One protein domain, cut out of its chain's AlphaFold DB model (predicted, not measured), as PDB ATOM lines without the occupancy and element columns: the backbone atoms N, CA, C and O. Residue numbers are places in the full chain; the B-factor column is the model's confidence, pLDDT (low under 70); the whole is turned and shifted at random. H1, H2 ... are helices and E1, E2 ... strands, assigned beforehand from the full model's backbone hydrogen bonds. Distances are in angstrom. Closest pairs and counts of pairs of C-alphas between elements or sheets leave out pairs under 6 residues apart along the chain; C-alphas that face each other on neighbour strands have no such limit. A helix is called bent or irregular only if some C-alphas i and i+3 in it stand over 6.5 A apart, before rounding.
ATOM      1  N   THR A 146      37.431 -23.606  -0.212       69.06
ATOM      2  CA  THR A 146      37.728 -23.630   1.224       69.06
ATOM      3  C   THR A 146      37.885 -22.210   1.765       69.06
ATOM      4  O   THR A 146      37.862 -21.231   1.026       69.06
ATOM      5  N   LYS A 147      38.057 -22.059   3.084       68.62
ATOM      6  CA  LYS A 147      38.367 -20.748   3.680       68.62
ATOM      7  C   LYS A 147      39.739 -20.236   3.239       68.62
ATOM      8  O   LYS A 147      39.911 -19.034   3.091       68.62
ATOM      9  N   ALA A 148      40.692 -21.153   3.065       67.44
ATOM     10  CA  ALA A 148      42.050 -20.843   2.632       67.44
ATOM     11  C   ALA A 148      42.116 -20.530   1.130       67.44
ATOM     12  O   ALA A 148      42.938 -19.721   0.718       67.44
ATOM     13  N   ASP A 149      41.234 -21.145   0.341       69.56
ATOM     14  CA  ASP A 149      41.090 -20.878  -1.085       69.56
ATOM     15  C   ASP A 149      39.603 -20.770  -1.466       69.56
ATOM     16  O   ASP A 149      38.952 -21.784  -1.749       69.56
ATOM     17  N   PRO A 150      39.024 -19.555  -1.403       76.50
ATOM     18  CA  PRO A 150      37.600 -19.338  -1.644       76.50
ATOM     19  C   PRO A 150      37.246 -19.295  -3.137       76.50
ATOM     20  O   PRO A 150      36.073 -19.093  -3.482       76.50
ATOM     21  N   TYR A 151      38.234 -19.431  -4.022       81.81
ATOM     22  CA  TYR A 151      38.062 -19.271  -5.455       81.81
ATOM     23  C   TYR A 151      37.560 -20.556  -6.112       81.81
ATOM     24  O   TYR A 151      37.933 -21.673  -5.768       81.81
ATOM     25  N   ILE A 152      36.650 -20.390  -7.068       81.56
ATOM     26  CA  ILE A 152      36.103 -21.488  -7.858       81.56
ATOM     27  C   ILE A 152      37.042 -21.732  -9.037       81.56
ATOM     28  O   ILE A 152      37.076 -20.959  -9.998       81.56
ATOM     29  N   GLU A 153      37.787 -22.831  -8.968       75.62
ATOM     30  CA  GLU A 153      38.717 -23.235 -10.018       75.62
ATOM     31  C   GLU A 153      38.007 -23.680 -11.299       75.62
ATOM     32  O   GLU A 153      36.912 -24.251 -11.278       75.62
ATOM     33  N   ARG A 154      38.674 -23.481 -12.441       69.50
ATOM     34  CA  ARG A 154      38.212 -24.016 -13.726       69.50
ATOM     35  C   ARG A 154      38.230 -25.543 -13.710       69.50
ATOM     36  O   ARG A 154      39.028 -26.154 -13.018       69.50
ATOM     37  N   HIS A 155      37.354 -26.148 -14.512       76.12
ATOM     38  CA  HIS A 155      37.190 -27.609 -14.633       76.12
ATOM     39  C   HIS A 155      36.581 -28.309 -13.410       76.12
ATOM     40  O   HIS A 155      36.374 -29.518 -13.439       76.12
ATOM     41  N   THR A 156      36.208 -27.556 -12.375       77.00
ATOM     42  CA  THR A 156      35.435 -28.087 -11.253       77.00
ATOM     43  C   THR A 156      33.936 -28.141 -11.581       77.00
ATOM     44  O   THR A 156      33.437 -27.340 -12.388       77.00
ATOM     45  N   PRO A 157      33.165 -29.034 -10.931       80.50
ATOM     46  CA  PRO A 157      31.705 -29.012 -11.009       80.50
ATOM     47  C   PRO A 157      31.112 -27.635 -10.664       80.50
ATOM     48  O   PRO A 157      30.156 -27.184 -11.293       80.50
ATOM     49  N   GLN A 158      31.714 -26.925  -9.710       83.56
ATOM     50  CA  GLN A 158      31.326 -25.585  -9.275       83.56
ATOM     51  C   GLN A 158      31.440 -24.586 -10.422       83.56
ATOM     52  O   GLN A 158      30.514 -23.811 -10.652       83.56
ATOM     53  N   TRP A 159      32.526 -24.642 -11.196       85.69
ATOM     54  CA  TRP A 159      32.686 -23.800 -12.378       85.69
ATOM     55  C   TRP A 159      31.639 -24.091 -13.455       85.69
ATOM     56  O   TRP A 159      31.173 -23.174 -14.131       85.69
ATOM     57  N   HIS A 160      31.223 -25.350 -13.619       86.81
ATOM     58  CA  HIS A 160      30.144 -25.696 -14.550       86.81
ATOM     59  C   HIS A 160      28.815 -25.052 -14.147       86.81
ATOM     60  O   HIS A 160      28.110 -24.508 -14.997       86.81
ATOM     61  N   GLU A 161      28.520 -25.023 -12.851       88.25
ATOM     62  CA  GLU A 161      27.339 -24.340 -12.333       88.25
ATOM     63  C   GLU A 161      27.454 -22.814 -12.444       88.25
ATOM     64  O   GLU A 161      26.490 -22.151 -12.818       88.25
ATOM     65  N   VAL A 162      28.640 -22.240 -12.218       88.81
ATOM     66  CA  VAL A 162      28.901 -20.809 -12.459       88.81
ATOM     67  C   VAL A 162      28.653 -20.441 -13.926       88.81
ATOM     68  O   VAL A 162      27.980 -19.445 -14.195       88.81
ATOM     69  N   LYS A 163      29.123 -21.260 -14.879       90.38
ATOM     70  CA  LYS A 163      28.829 -21.083 -16.313       90.38
ATOM     71  C   LYS A 163      27.327 -21.111 -16.586       90.38
ATOM     72  O   LYS A 163      26.845 -20.271 -17.336       90.38
ATOM     73  N   ARG A 164      26.582 -22.028 -15.960       89.62
ATOM     74  CA  ARG A 164      25.118 -22.102 -16.093       89.62
ATOM     75  C   ARG A 164      24.431 -20.835 -15.577       89.62
ATOM     76  O   ARG A 164      23.538 -20.323 -16.239       89.62
ATOM     77  N   ILE A 165      24.853 -20.323 -14.418       89.12
ATOM     78  CA  ILE A 165      24.282 -19.116 -13.794       89.12
ATOM     79  C   ILE A 165      24.549 -17.870 -14.642       89.12
ATOM     80  O   ILE A 165      23.664 -17.036 -14.820       89.12
ATOM     81  N   LEU A 166      25.779 -17.720 -15.133       84.50
ATOM     82  CA  LEU A 166      26.198 -16.545 -15.896       84.50
ATOM     83  C   LEU A 166      25.780 -16.603 -17.366       84.50
ATOM     84  O   LEU A 166      25.654 -15.557 -18.009       84.50
ATOM     85  N   GLY A 167      25.593 -17.806 -17.907       86.50
ATOM     86  CA  GLY A 167      25.317 -18.027 -19.318       86.50
ATOM     87  C   GLY A 167      26.355 -17.317 -20.199       86.50
ATOM     88  O   GLY A 167      27.555 -17.376 -19.909       86.50
ATOM     89  N   PRO A 168      25.925 -16.566 -21.231       80.06
ATOM     90  CA  PRO A 168      26.833 -15.838 -22.118       80.06
ATOM     91  C   PRO A 168      27.716 -14.802 -21.412       80.06
ATOM     92  O   PRO A 168      28.791 -14.474 -21.908       80.06
ATOM     93  N   ARG A 169      27.302 -14.287 -20.243       74.25
ATOM     94  CA  ARG A 169      28.051 -13.256 -19.504       74.25
ATOM     95  C   ARG A 169      29.334 -13.787 -18.874       74.25
ATOM     96  O   ARG A 169      30.166 -12.982 -18.471       74.25
ATOM     97  N   VAL A 170      29.534 -15.108 -18.825       81.06
ATOM     98  CA  VAL A 170      30.770 -15.702 -18.290       81.06
ATOM     99  C   VAL A 170      32.019 -15.234 -19.042       81.06
ATOM    100  O   VAL A 170      33.082 -15.134 -18.441       81.06
ATOM    101  N   ARG A 171      31.883 -14.868 -20.326       77.94
ATOM    102  CA  ARG A 171      32.973 -14.315 -21.150       77.94
ATOM    103  C   ARG A 171      33.504 -12.973 -20.646       77.94
ATOM    104  O   ARG A 171      34.628 -12.607 -20.947       77.94
ATOM    105  N   LEU A 172      32.688 -12.252 -19.879       81.06
ATOM    106  CA  LEU A 172      33.038 -10.956 -19.307       81.06
ATOM    107  C   LEU A 172      33.675 -11.090 -17.926       81.06
ATOM    108  O   LEU A 172      34.007 -10.080 -17.322       81.06
ATOM    109  N   ILE A 173      33.797 -12.305 -17.393       82.62
ATOM    110  CA  ILE A 173      34.323 -12.539 -16.054       82.62
ATOM    111  C   ILE A 173      35.772 -13.001 -16.142       82.62
ATOM    112  O   ILE A 173      36.095 -13.967 -16.839       82.62
ATOM    113  N   ARG A 174      36.642 -12.341 -15.377       81.25
ATOM    114  CA  ARG A 174      38.057 -12.681 -15.283       81.25
ATOM    115  C   ARG A 174      38.226 -14.100 -14.757       81.25
ATOM    116  O   ARG A 174      37.628 -14.507 -13.756       81.25
ATOM    117  N   ILE A 175      39.093 -14.848 -15.426       77.31
ATOM    118  CA  ILE A 175      39.433 -16.228 -15.074       77.31
ATOM    119  C   ILE A 175      39.964 -16.309 -13.643       77.31
ATOM    120  O   ILE A 175      40.866 -15.560 -13.287       77.31
ATOM    121  N   GLY A 176      39.428 -17.237 -12.845       77.00
ATOM    122  CA  GLY A 176      39.883 -17.468 -11.471       77.00
ATOM    123  C   GLY A 176      39.448 -16.401 -10.462       77.00
ATOM    124  O   GLY A 176      39.810 -16.505  -9.302       77.00
ATOM    125  N   SER A 177      38.651 -15.403 -10.864       83.25
ATOM    126  CA  SER A 177      38.191 -14.338  -9.954       83.25
ATOM    127  C   SER A 177      36.916 -14.685  -9.177       83.25
ATOM    128  O   SER A 177      36.548 -13.990  -8.229       83.25
ATOM    129  N   VAL A 178      36.202 -15.739  -9.586       88.25
ATOM    130  CA  VAL A 178      34.891 -16.067  -9.019       88.25
ATOM    131  C   VAL A 178      35.066 -16.744  -7.671       88.25
ATOM    132  O   VAL A 178      35.666 -17.810  -7.585       88.25
ATOM    133  N   ARG A 179      34.458 -16.172  -6.636       89.19
ATOM    134  CA  ARG A 179      34.359 -16.776  -5.305       89.19
ATOM    135  C   ARG A 179      32.941 -16.714  -4.772       89.19
ATOM    136  O   ARG A 179      32.205 -15.755  -5.020       89.19
ATOM    137  N   GLN A 180      32.551 -17.722  -4.004       87.38
ATOM    138  CA  GLN A 180      31.256 -17.725  -3.335       87.38
ATOM    139  C   GLN A 180      31.374 -17.059  -1.966       87.38
ATOM    140  O   GLN A 180      32.030 -17.576  -1.070       87.38
ATOM    141  N   ILE A 181      30.726 -15.904  -1.798       84.69
ATOM    142  CA  ILE A 181      30.794 -15.140  -0.542       84.69
ATOM    143  C   ILE A 181      29.737 -15.589   0.469       84.69
ATOM    144  O   ILE A 181      29.952 -15.504   1.674       84.69
ATOM    145  N   ASN A 182      28.580 -16.056  -0.004       82.56
ATOM    146  CA  ASN A 182      27.553 -16.678   0.827       82.56
ATOM    147  C   ASN A 182      26.641 -17.589  -0.011       82.56
ATOM    148  O   ASN A 182      26.777 -17.693  -1.231       82.56
ATOM    149  N   GLY A 183      25.647 -18.213   0.623       83.00
ATOM    150  CA  GLY A 183      24.673 -19.067  -0.068       83.00
ATOM    151  C   GLY A 183      23.785 -18.346  -1.093       83.00
ATOM    152  O   GLY A 183      23.002 -18.991  -1.779       83.00
ATOM    153  N   ARG A 184      23.849 -17.015  -1.211       87.50
ATOM    154  CA  ARG A 184      23.016 -16.225  -2.134       87.50
ATOM    155  C   ARG A 184      23.808 -15.479  -3.204       87.50
ATOM    156  O   ARG A 184      23.196 -15.060  -4.186       87.50
ATOM    157  N   TRP A 185      25.112 -15.300  -3.030       88.44
ATOM    158  CA  TRP A 185      25.911 -14.389  -3.837       88.44
ATOM    159  C   TRP A 185      27.291 -14.962  -4.159       88.44
ATOM    160  O   TRP A 185      27.989 -15.485  -3.287       88.44
ATOM    161  N   LEU A 186      27.694 -14.779  -5.414       90.94
ATOM    162  CA  LEU A 186      29.075 -14.878  -5.871       90.94
ATOM    163  C   LEU A 186      29.658 -13.467  -5.994       90.94
ATOM    164  O   LEU A 186      28.923 -12.508  -6.249       90.94
ATOM    165  N   LYS A 187      30.973 -13.349  -5.847       92.69
ATOM    166  CA  LYS A 187      31.747 -12.152  -6.175       92.69
ATOM    167  C   LYS A 187      32.745 -12.519  -7.269       92.69
ATOM    168  O   LYS A 187      33.356 -13.581  -7.186       92.69
ATOM    169  N   ALA A 188      32.860 -11.681  -8.289       89.12
ATOM    170  CA  ALA A 188      33.751 -11.905  -9.420       89.12
ATOM    171  C   ALA A 188      34.235 -10.574  -9.988       89.12
ATOM    172  O   ALA A 188      33.567  -9.556  -9.808       89.12
ATOM    173  N   ASP A 189      35.344 -10.603 -10.715       87.19
ATOM    174  CA  ASP A 189      35.834  -9.425 -11.420       87.19
ATOM    175  C   ASP A 189      35.337  -9.474 -12.860       87.19
ATOM    176  O   ASP A 189      35.614 -10.418 -13.602       87.19
ATOM    177  N   GLN A 190      34.552  -8.474 -13.237       85.62
ATOM    178  CA  GLN A 190      33.990  -8.320 -14.568       85.62
ATOM    179  C   GLN A 190      34.804  -7.303 -15.363       85.62
ATOM    180  O   GLN A 190      35.112  -6.231 -14.853       85.62
ATOM    181  N   PHE A 191      35.110  -7.609 -16.617       84.12
ATOM    182  CA  PHE A 191      35.679  -6.649 -17.554       84.12
ATOM    183  C   PHE A 191      34.686  -5.518 -17.825       84.12
ATOM    184  O   PHE A 191      33.518  -5.766 -18.138       84.12
ATOM    185  N   VAL A 192      35.153  -4.280 -17.690       81.44
ATOM    186  CA  VAL A 192      34.379  -3.099 -18.075       81.44
ATOM    187  C   VAL A 192      34.402  -3.018 -19.592       81.44
ATOM    188  O   VAL A 192      35.472  -3.079 -20.184       81.44
ATOM    189  N   ILE A 193      33.231  -2.920 -20.213       80.62
ATOM    190  CA  ILE A 193      33.101  -2.777 -21.662       80.62
ATOM    191  C   ILE A 193      32.974  -1.285 -21.984       80.62
ATOM    192  O   ILE A 193      32.241  -0.579 -21.290       80.62
ATOM    193  N   ASP A 194      33.704  -0.815 -22.987       79.50
ATOM    194  CA  ASP A 194      33.607   0.541 -23.521       79.50
ATOM    195  C   ASP A 194      32.413   0.708 -24.482       79.50
ATOM    196  O   ASP A 194      31.648  -0.221 -24.747       79.50
ATOM    197  N   GLU A 195      32.238   1.915 -25.022       77.25
ATOM    198  CA  GLU A 195      31.153   2.235 -25.961       77.25
ATOM    199  C   GLU A 195      31.225   1.428 -27.268       77.25
ATOM    200  O   GLU A 195      30.211   1.235 -27.937       77.25
ATOM    201  N   SER A 196      32.404   0.905 -27.611       73.38
ATOM    202  CA  SER A 196      32.644   0.105 -28.814       73.38
ATOM    203  C   SER A 196      32.400  -1.395 -28.614       73.38
ATOM    204  O   SER A 196      32.526  -2.179 -29.555       73.38
ATOM    205  N   GLY A 197      32.019  -1.814 -27.403       67.69
ATOM    206  CA  GLY A 197      31.768  -3.217 -27.088       67.69
ATOM    207  C   GLY A 197      33.028  -4.011 -26.726       67.69
ATOM    208  O   GLY A 197      32.935  -5.230 -26.543       67.69
ATOM    209  N   TRP A 198      34.179  -3.348 -26.570       75.38
ATOM    210  CA  TRP A 198      35.459  -3.966 -26.220       75.38
ATOM    211  C   TRP A 198      35.827  -3.729 -24.752       75.38
ATOM    212  O   TRP A 198      35.315  -2.808 -24.121       75.38
ATOM    213  N   PRO A 199      36.691  -4.564 -24.145       73.69
ATOM    214  CA  PRO A 199      37.153  -4.306 -22.790       73.69
ATOM    215  C   PRO A 199      37.950  -3.004 -22.712       73.69
ATOM    216  O   PRO A 199      38.965  -2.845 -23.392       73.69
ATOM    217  N   ALA A 200      37.512  -2.108 -21.833       77.19
ATOM    218  CA  ALA A 200      38.169  -0.839 -21.585       77.19
ATOM    219  C   ALA A 200      39.593  -1.080 -21.071       77.19
ATOM    220  O   ALA A 200      39.818  -1.903 -20.177       77.19
ATOM    221  N   ARG A 201      40.559  -0.349 -21.624       78.38
ATOM    222  CA  ARG A 201      41.946  -0.396 -21.159       78.38
ATOM    223  C   ARG A 201      42.115   0.442 -19.898       78.38
ATOM    224  O   ARG A 201      41.473   1.475 -19.724       78.38
ATOM    225  N   ASP A 202      42.979  -0.039 -19.024       75.00
ATOM    226  CA  ASP A 202      43.565   0.737 -17.948       75.00
ATOM    227  C   ASP A 202      44.798   1.472 -18.496       75.00
ATOM    228  O   ASP A 202      45.464   0.970 -19.403       75.00
ATOM    229  N   GLY A 203      45.102   2.658 -17.970       64.12
ATOM    230  CA  GLY A 203      46.113   3.575 -18.523       64.12
ATOM    231  C   GLY A 203      47.548   3.026 -18.567       64.12
ATOM    232  O   GLY A 203      48.411   3.653 -19.171       64.12
ATOM    233  N   ALA A 204      47.797   1.864 -17.959       66.44
ATOM    234  CA  ALA A 204      49.096   1.199 -17.848       66.44
ATOM    235  C   ALA A 204      49.125  -0.204 -18.504       66.44
ATOM    236  O   ALA A 204      49.739  -1.121 -17.969       66.44
ATOM    237  N   ASP A 205      48.426  -0.399 -19.629       57.97
ATOM    238  CA  ASP A 205      48.321  -1.670 -20.388       57.97
ATOM    239  C   ASP A 205      47.483  -2.790 -19.733       57.97
ATOM    240  O   ASP A 205      47.429  -3.929 -20.212       57.97
ATOM    241  N   GLY A 206      46.764  -2.477 -18.653       68.56
ATOM    242  CA  GLY A 206      45.785  -3.378 -18.042       68.56
ATOM    243  C   GLY A 206      44.446  -3.394 -18.785       68.56
ATOM    244  O   GLY A 206      44.125  -2.486 -19.545       68.56
ATOM    245  N   ILE A 207      43.616  -4.412 -18.543       80.31
ATOM    246  CA  ILE A 207      42.184  -4.341 -18.872       80.31
ATOM    247  C   ILE A 207      41.448  -3.934 -17.602       80.31
ATOM    248  O   ILE A 207      41.599  -4.584 -16.565       80.31
ATOM    249  N   LYS A 208      40.624  -2.891 -17.694       81.38
ATOM    250  CA  LYS A 208      39.830  -2.385 -16.581       81.38
ATOM    251  C   LYS A 208      38.806  -3.431 -16.147       81.38
ATOM    252  O   LYS A 208      37.987  -3.910 -16.936       81.38
ATOM    253  N   THR A 209      38.827  -3.763 -14.863       84.56
ATOM    254  CA  THR A 209      37.857  -4.660 -14.237       84.56
ATOM    255  C   THR A 209      37.092  -3.946 -13.134       84.56
ATOM    256  O   THR A 209      37.559  -2.984 -12.531       84.56
ATOM    257  N   GLN A 210      35.882  -4.426 -12.866       85.94
ATOM    258  CA  GLN A 210      35.057  -4.005 -11.745       85.94
ATOM    259  C   GLN A 210      34.573  -5.230 -10.975       85.94
ATOM    260  O   GLN A 210      34.226  -6.257 -11.562       85.94
ATOM    261  N   SER A 211      34.518  -5.129  -9.651       90.25
ATOM    262  CA  SER A 211      34.034  -6.237  -8.834       90.25
ATOM    263  C   SER A 211      32.508  -6.246  -8.795       90.25
ATOM    264  O   SER A 211      31.883  -5.280  -8.358       90.25
ATOM    265  N   VAL A 212      31.896  -7.349  -9.219       88.50
ATOM    266  CA  VAL A 212      30.439  -7.497  -9.300       88.50
ATOM    267  C   VAL A 212      29.925  -8.599  -8.390       88.50
ATOM    268  O   VAL A 212      30.581  -9.615  -8.145       88.50
ATOM    269  N   ARG A 213      28.700  -8.404  -7.894       92.25
ATOM    270  CA  ARG A 213      27.955  -9.420  -7.149       92.25
ATOM    271  C   ARG A 213      26.962 -10.105  -8.072       92.25
ATOM    272  O   ARG A 213      26.075  -9.465  -8.627       92.25
ATOM    273  N   ILE A 214      27.079 -11.420  -8.190       90.31
ATOM    274  CA  ILE A 214      26.204 -12.242  -9.024       90.31
ATOM    275  C   ILE A 214      25.272 -13.020  -8.107       90.31
ATOM    276  O   ILE A 214      25.715 -13.727  -7.198       90.31
ATOM    277  N   ARG A 215      23.966 -12.875  -8.323       90.88
ATOM    278  CA  ARG A 215      22.960 -13.566  -7.517       90.88
ATOM    279  C   ARG A 215      22.911 -15.040  -7.895       90.88
ATOM    280  O   ARG A 215      22.749 -15.367  -9.064       90.88
ATOM    281  N   ILE A 216      22.972 -15.915  -6.895       89.38
ATOM    282  CA  ILE A 216      22.819 -17.358  -7.086       89.38
ATOM    283  C   ILE A 216      21.316 -17.689  -7.181       89.38
ATOM    284  O   ILE A 216      20.561 -17.395  -6.235       89.38
ATOM    285  N   PRO A 217      20.854 -18.292  -8.294       86.06
ATOM    286  CA  PRO A 217      19.475 -18.742  -8.461       86.06
ATOM    287  C   PRO A 217      19.027 -19.711  -7.355       86.06
ATOM    288  O   PRO A 217      19.840 -20.401  -6.739       86.06
ATOM    289  N   ARG A 218      17.719 -19.758  -7.057       84.94
ATOM    290  CA  ARG A 218      17.173 -20.608  -5.972       84.94
ATOM    291  C   ARG A 218      17.300 -22.106  -6.271       84.94
ATOM    292  O   ARG A 218      17.437 -22.903  -5.348       84.94
ATOM    293  N   ASP A 219      17.241 -22.470  -7.543       86.50
ATOM    294  CA  ASP A 219      17.388 -23.828  -8.067       86.50
ATOM    295  C   ASP A 219      18.836 -24.331  -8.008       86.50
ATOM    296  O   ASP A 219      19.049 -25.543  -7.911       86.50
ATOM    297  N   SER A 220      19.811 -23.413  -7.995       85.75
ATOM    298  CA  SER A 220      21.232 -23.745  -8.021       85.75
ATOM    299  C   SER A 220      21.667 -24.548  -6.802       85.75
ATOM    300  O   SER A 220      21.346 -24.230  -5.653       85.75
ATOM    301  N   TRP A 221      22.459 -25.586  -7.054       84.44
ATOM    302  CA  TRP A 221      23.021 -26.401  -5.989       84.44
ATOM    303  C   TRP A 221      24.177 -25.700  -5.264       84.44
ATOM    304  O   TRP A 221      24.338 -25.960  -4.080       84.44
ATOM    305  N   LEU A 222      24.877 -24.726  -5.870       85.00
ATOM    306  CA  LEU A 222      25.868 -23.889  -5.162       85.00
ATOM    307  C   LEU A 222      25.263 -23.196  -3.937       85.00
ATOM    308  O   LEU A 222      25.923 -22.988  -2.924       85.00
ATOM    309  N   ARG A 223      23.977 -22.853  -4.013       84.56
ATOM    310  CA  ARG A 223      23.233 -22.281  -2.893       84.56
ATOM    311  C   ARG A 223      22.858 -23.316  -1.833       84.56
ATOM    312  O   ARG A 223      22.895 -22.998  -0.649       84.56
ATOM    313  N   LYS A 224      22.461 -24.518  -2.250       80.25
ATOM    314  CA  LYS A 224      22.004 -25.604  -1.359       80.25
ATOM    315  C   LYS A 224      23.167 -26.255  -0.613       80.25
ATOM    316  O   LYS A 224      23.047 -26.563   0.566       80.25
ATOM    317  N   ASP A 225      24.291 -26.400  -1.305       75.50
ATOM    318  CA  ASP A 225      25.512 -27.020  -0.802       75.50
ATOM    319  C   ASP A 225      26.423 -26.011  -0.090       75.50
ATOM    320  O   ASP A 225      27.485 -26.395   0.400       75.50
ATOM    321  N   PHE A 226      26.002 -24.741   0.027       72.00
ATOM    322  CA  PHE A 226      26.698 -23.742   0.832       72.00
ATOM    323  C   PHE A 226      26.580 -24.093   2.315       72.00
ATOM    324  O   PHE A 226      25.742 -23.582   3.060       72.00
ATOM    325  N   LYS A 227      27.446 -24.997   2.752       65.44
ATOM    326  CA  LYS A 227      27.744 -25.191   4.156       65.44
ATOM    327  C   LYS A 227      28.708 -24.084   4.521       65.44
ATOM    328  O   LYS A 227      29.776 -23.975   3.925       65.44
ATOM    329  N   HIS A 228      28.308 -23.235   5.462       52.44
ATOM    330  CA  HIS A 228      29.241 -22.293   6.055       52.44
ATOM    331  C   HIS A 228      30.548 -23.018   6.382       52.44
ATOM    332  O   HIS A 228      30.523 -24.115   6.944       52.44
ATOM    333  N   LEU A 229      31.656 -22.353   6.066       47.50
ATOM    334  CA  LEU A 229      32.977 -22.536   6.655       47.50
ATOM    335  C   LEU A 229      32.893 -22.302   8.181       47.50
ATOM    336  O   LEU A 229      33.503 -21.379   8.708       47.50
ATOM    337  N   LYS A 230      32.057 -23.071   8.891       35.53
ATOM    338  CA  LYS A 230      32.082 -23.208  10.346       35.53
ATOM    339  C   LYS A 230      33.189 -24.211  10.656       35.53
ATOM    340  O   LYS A 230      32.932 -25.379  10.926       35.53
ATOM    341  N   GLY A 231      34.406 -23.715  10.483       34.62
ATOM    342  CA  GLY A 231      35.650 -24.190  11.063       34.62
ATOM    343  C   GLY A 231      36.350 -22.962  11.617       34.62
ATOM    344  O   GLY A 231      36.601 -22.026  10.814       34.62
TER     345      GLY A 231
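Overview. This is residues 146 to 231 of the 231 residues of an uncharacterized protein of Rhodococcus sp. LP_11_YM (UniProt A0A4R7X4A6). A small twisting sheet of three antiparallel strands has one kinked helix, H1, over one face, and the short helix H2 sits beyond the E1 end of the E2-E3 hairpin. The long loop of residues 192 to 208 joins E2 and E3 at the hairpin's other end and draws the domain out in length. The printed part has 86 residues with two named helices and three named strands, in the order H1, E1, E2, E3, H2; the sheet's order is E1, E2, E3. The class is mixed, helices and strands, with 38 residues in named elements, under half of those printed. The whole is only just compact, close to loose, with a radius of gyration of the C-alphas of 14.1 A, and its outline is elongated, 42 by 26 by 21 A.

Arrangement. H1, residues 157 to 172, is irregular: it has a kink of 102 degrees near residue 166, and C-alphas 165 and 168 are 9.3 A apart. E1, residues 179 to 182, E2, residues 185 to 191, and E3, residues 209 to 215, form a meander, each strand the antiparallel neighbour of the one before. H1 is on this sheet at a height over the sheet of 10.0 A, giving two layers, a helix on one face of a sheet. It lies over E2, E3 and, only just, with 3 C-alphas, E1, and runs slantwise to the strands, at 33 degrees to E2 on the local plane. The closest C-alphas of H1 and E2 are those of Leu 172 and Phe 191, 5.3 A apart. The hairpin E1 and E2 has N 187 and O 179 within hydrogen-bond range at 2.8 A, with 147 degrees between directions. The hairpin E2 and E3, at 150 degrees, has N 190 and O 210 within range at 2.8 A. E1 and E3 are edge strands and apart. H2, residues 221 to 224, only grazes the sheet, with residues 222 to 223. H1, with residues 158 to 161 alone, and H2 only just touch, with 3 pairs of C-alphas within 8 A; the closest are those of Gln 158 and Leu 222, 7.0 A apart. In H1, 7 of 12 O i to N i+4 pairs are within hydrogen-bond range; H2 is too short for such a pair.

Along the chain. H1 begins at C-alpha 157 (31.705, -29.012, -11.009) and is 19.9 A long. E1 measures 9.2 A, E2 18.5 A and E3 18.6 A, and E3 ends at C-alpha 215 (22.960, -13.566, -7.517). H2, 4.8 A, ends at C-alpha 224 (22.004, -25.604, -1.359).

Size, cuts and confidence. The two C-alphas farthest apart, those of Ser 196 and Gly 231, the chain's last residue, are 46.8 A apart. The printed part has no cut. The link E2 to E3, 17 residues, is long. The mean pLDDT of the printed part is 79.2; it is under 70 at residues 146 to 149, 154, 197, 203 to 206 and 227 to 231.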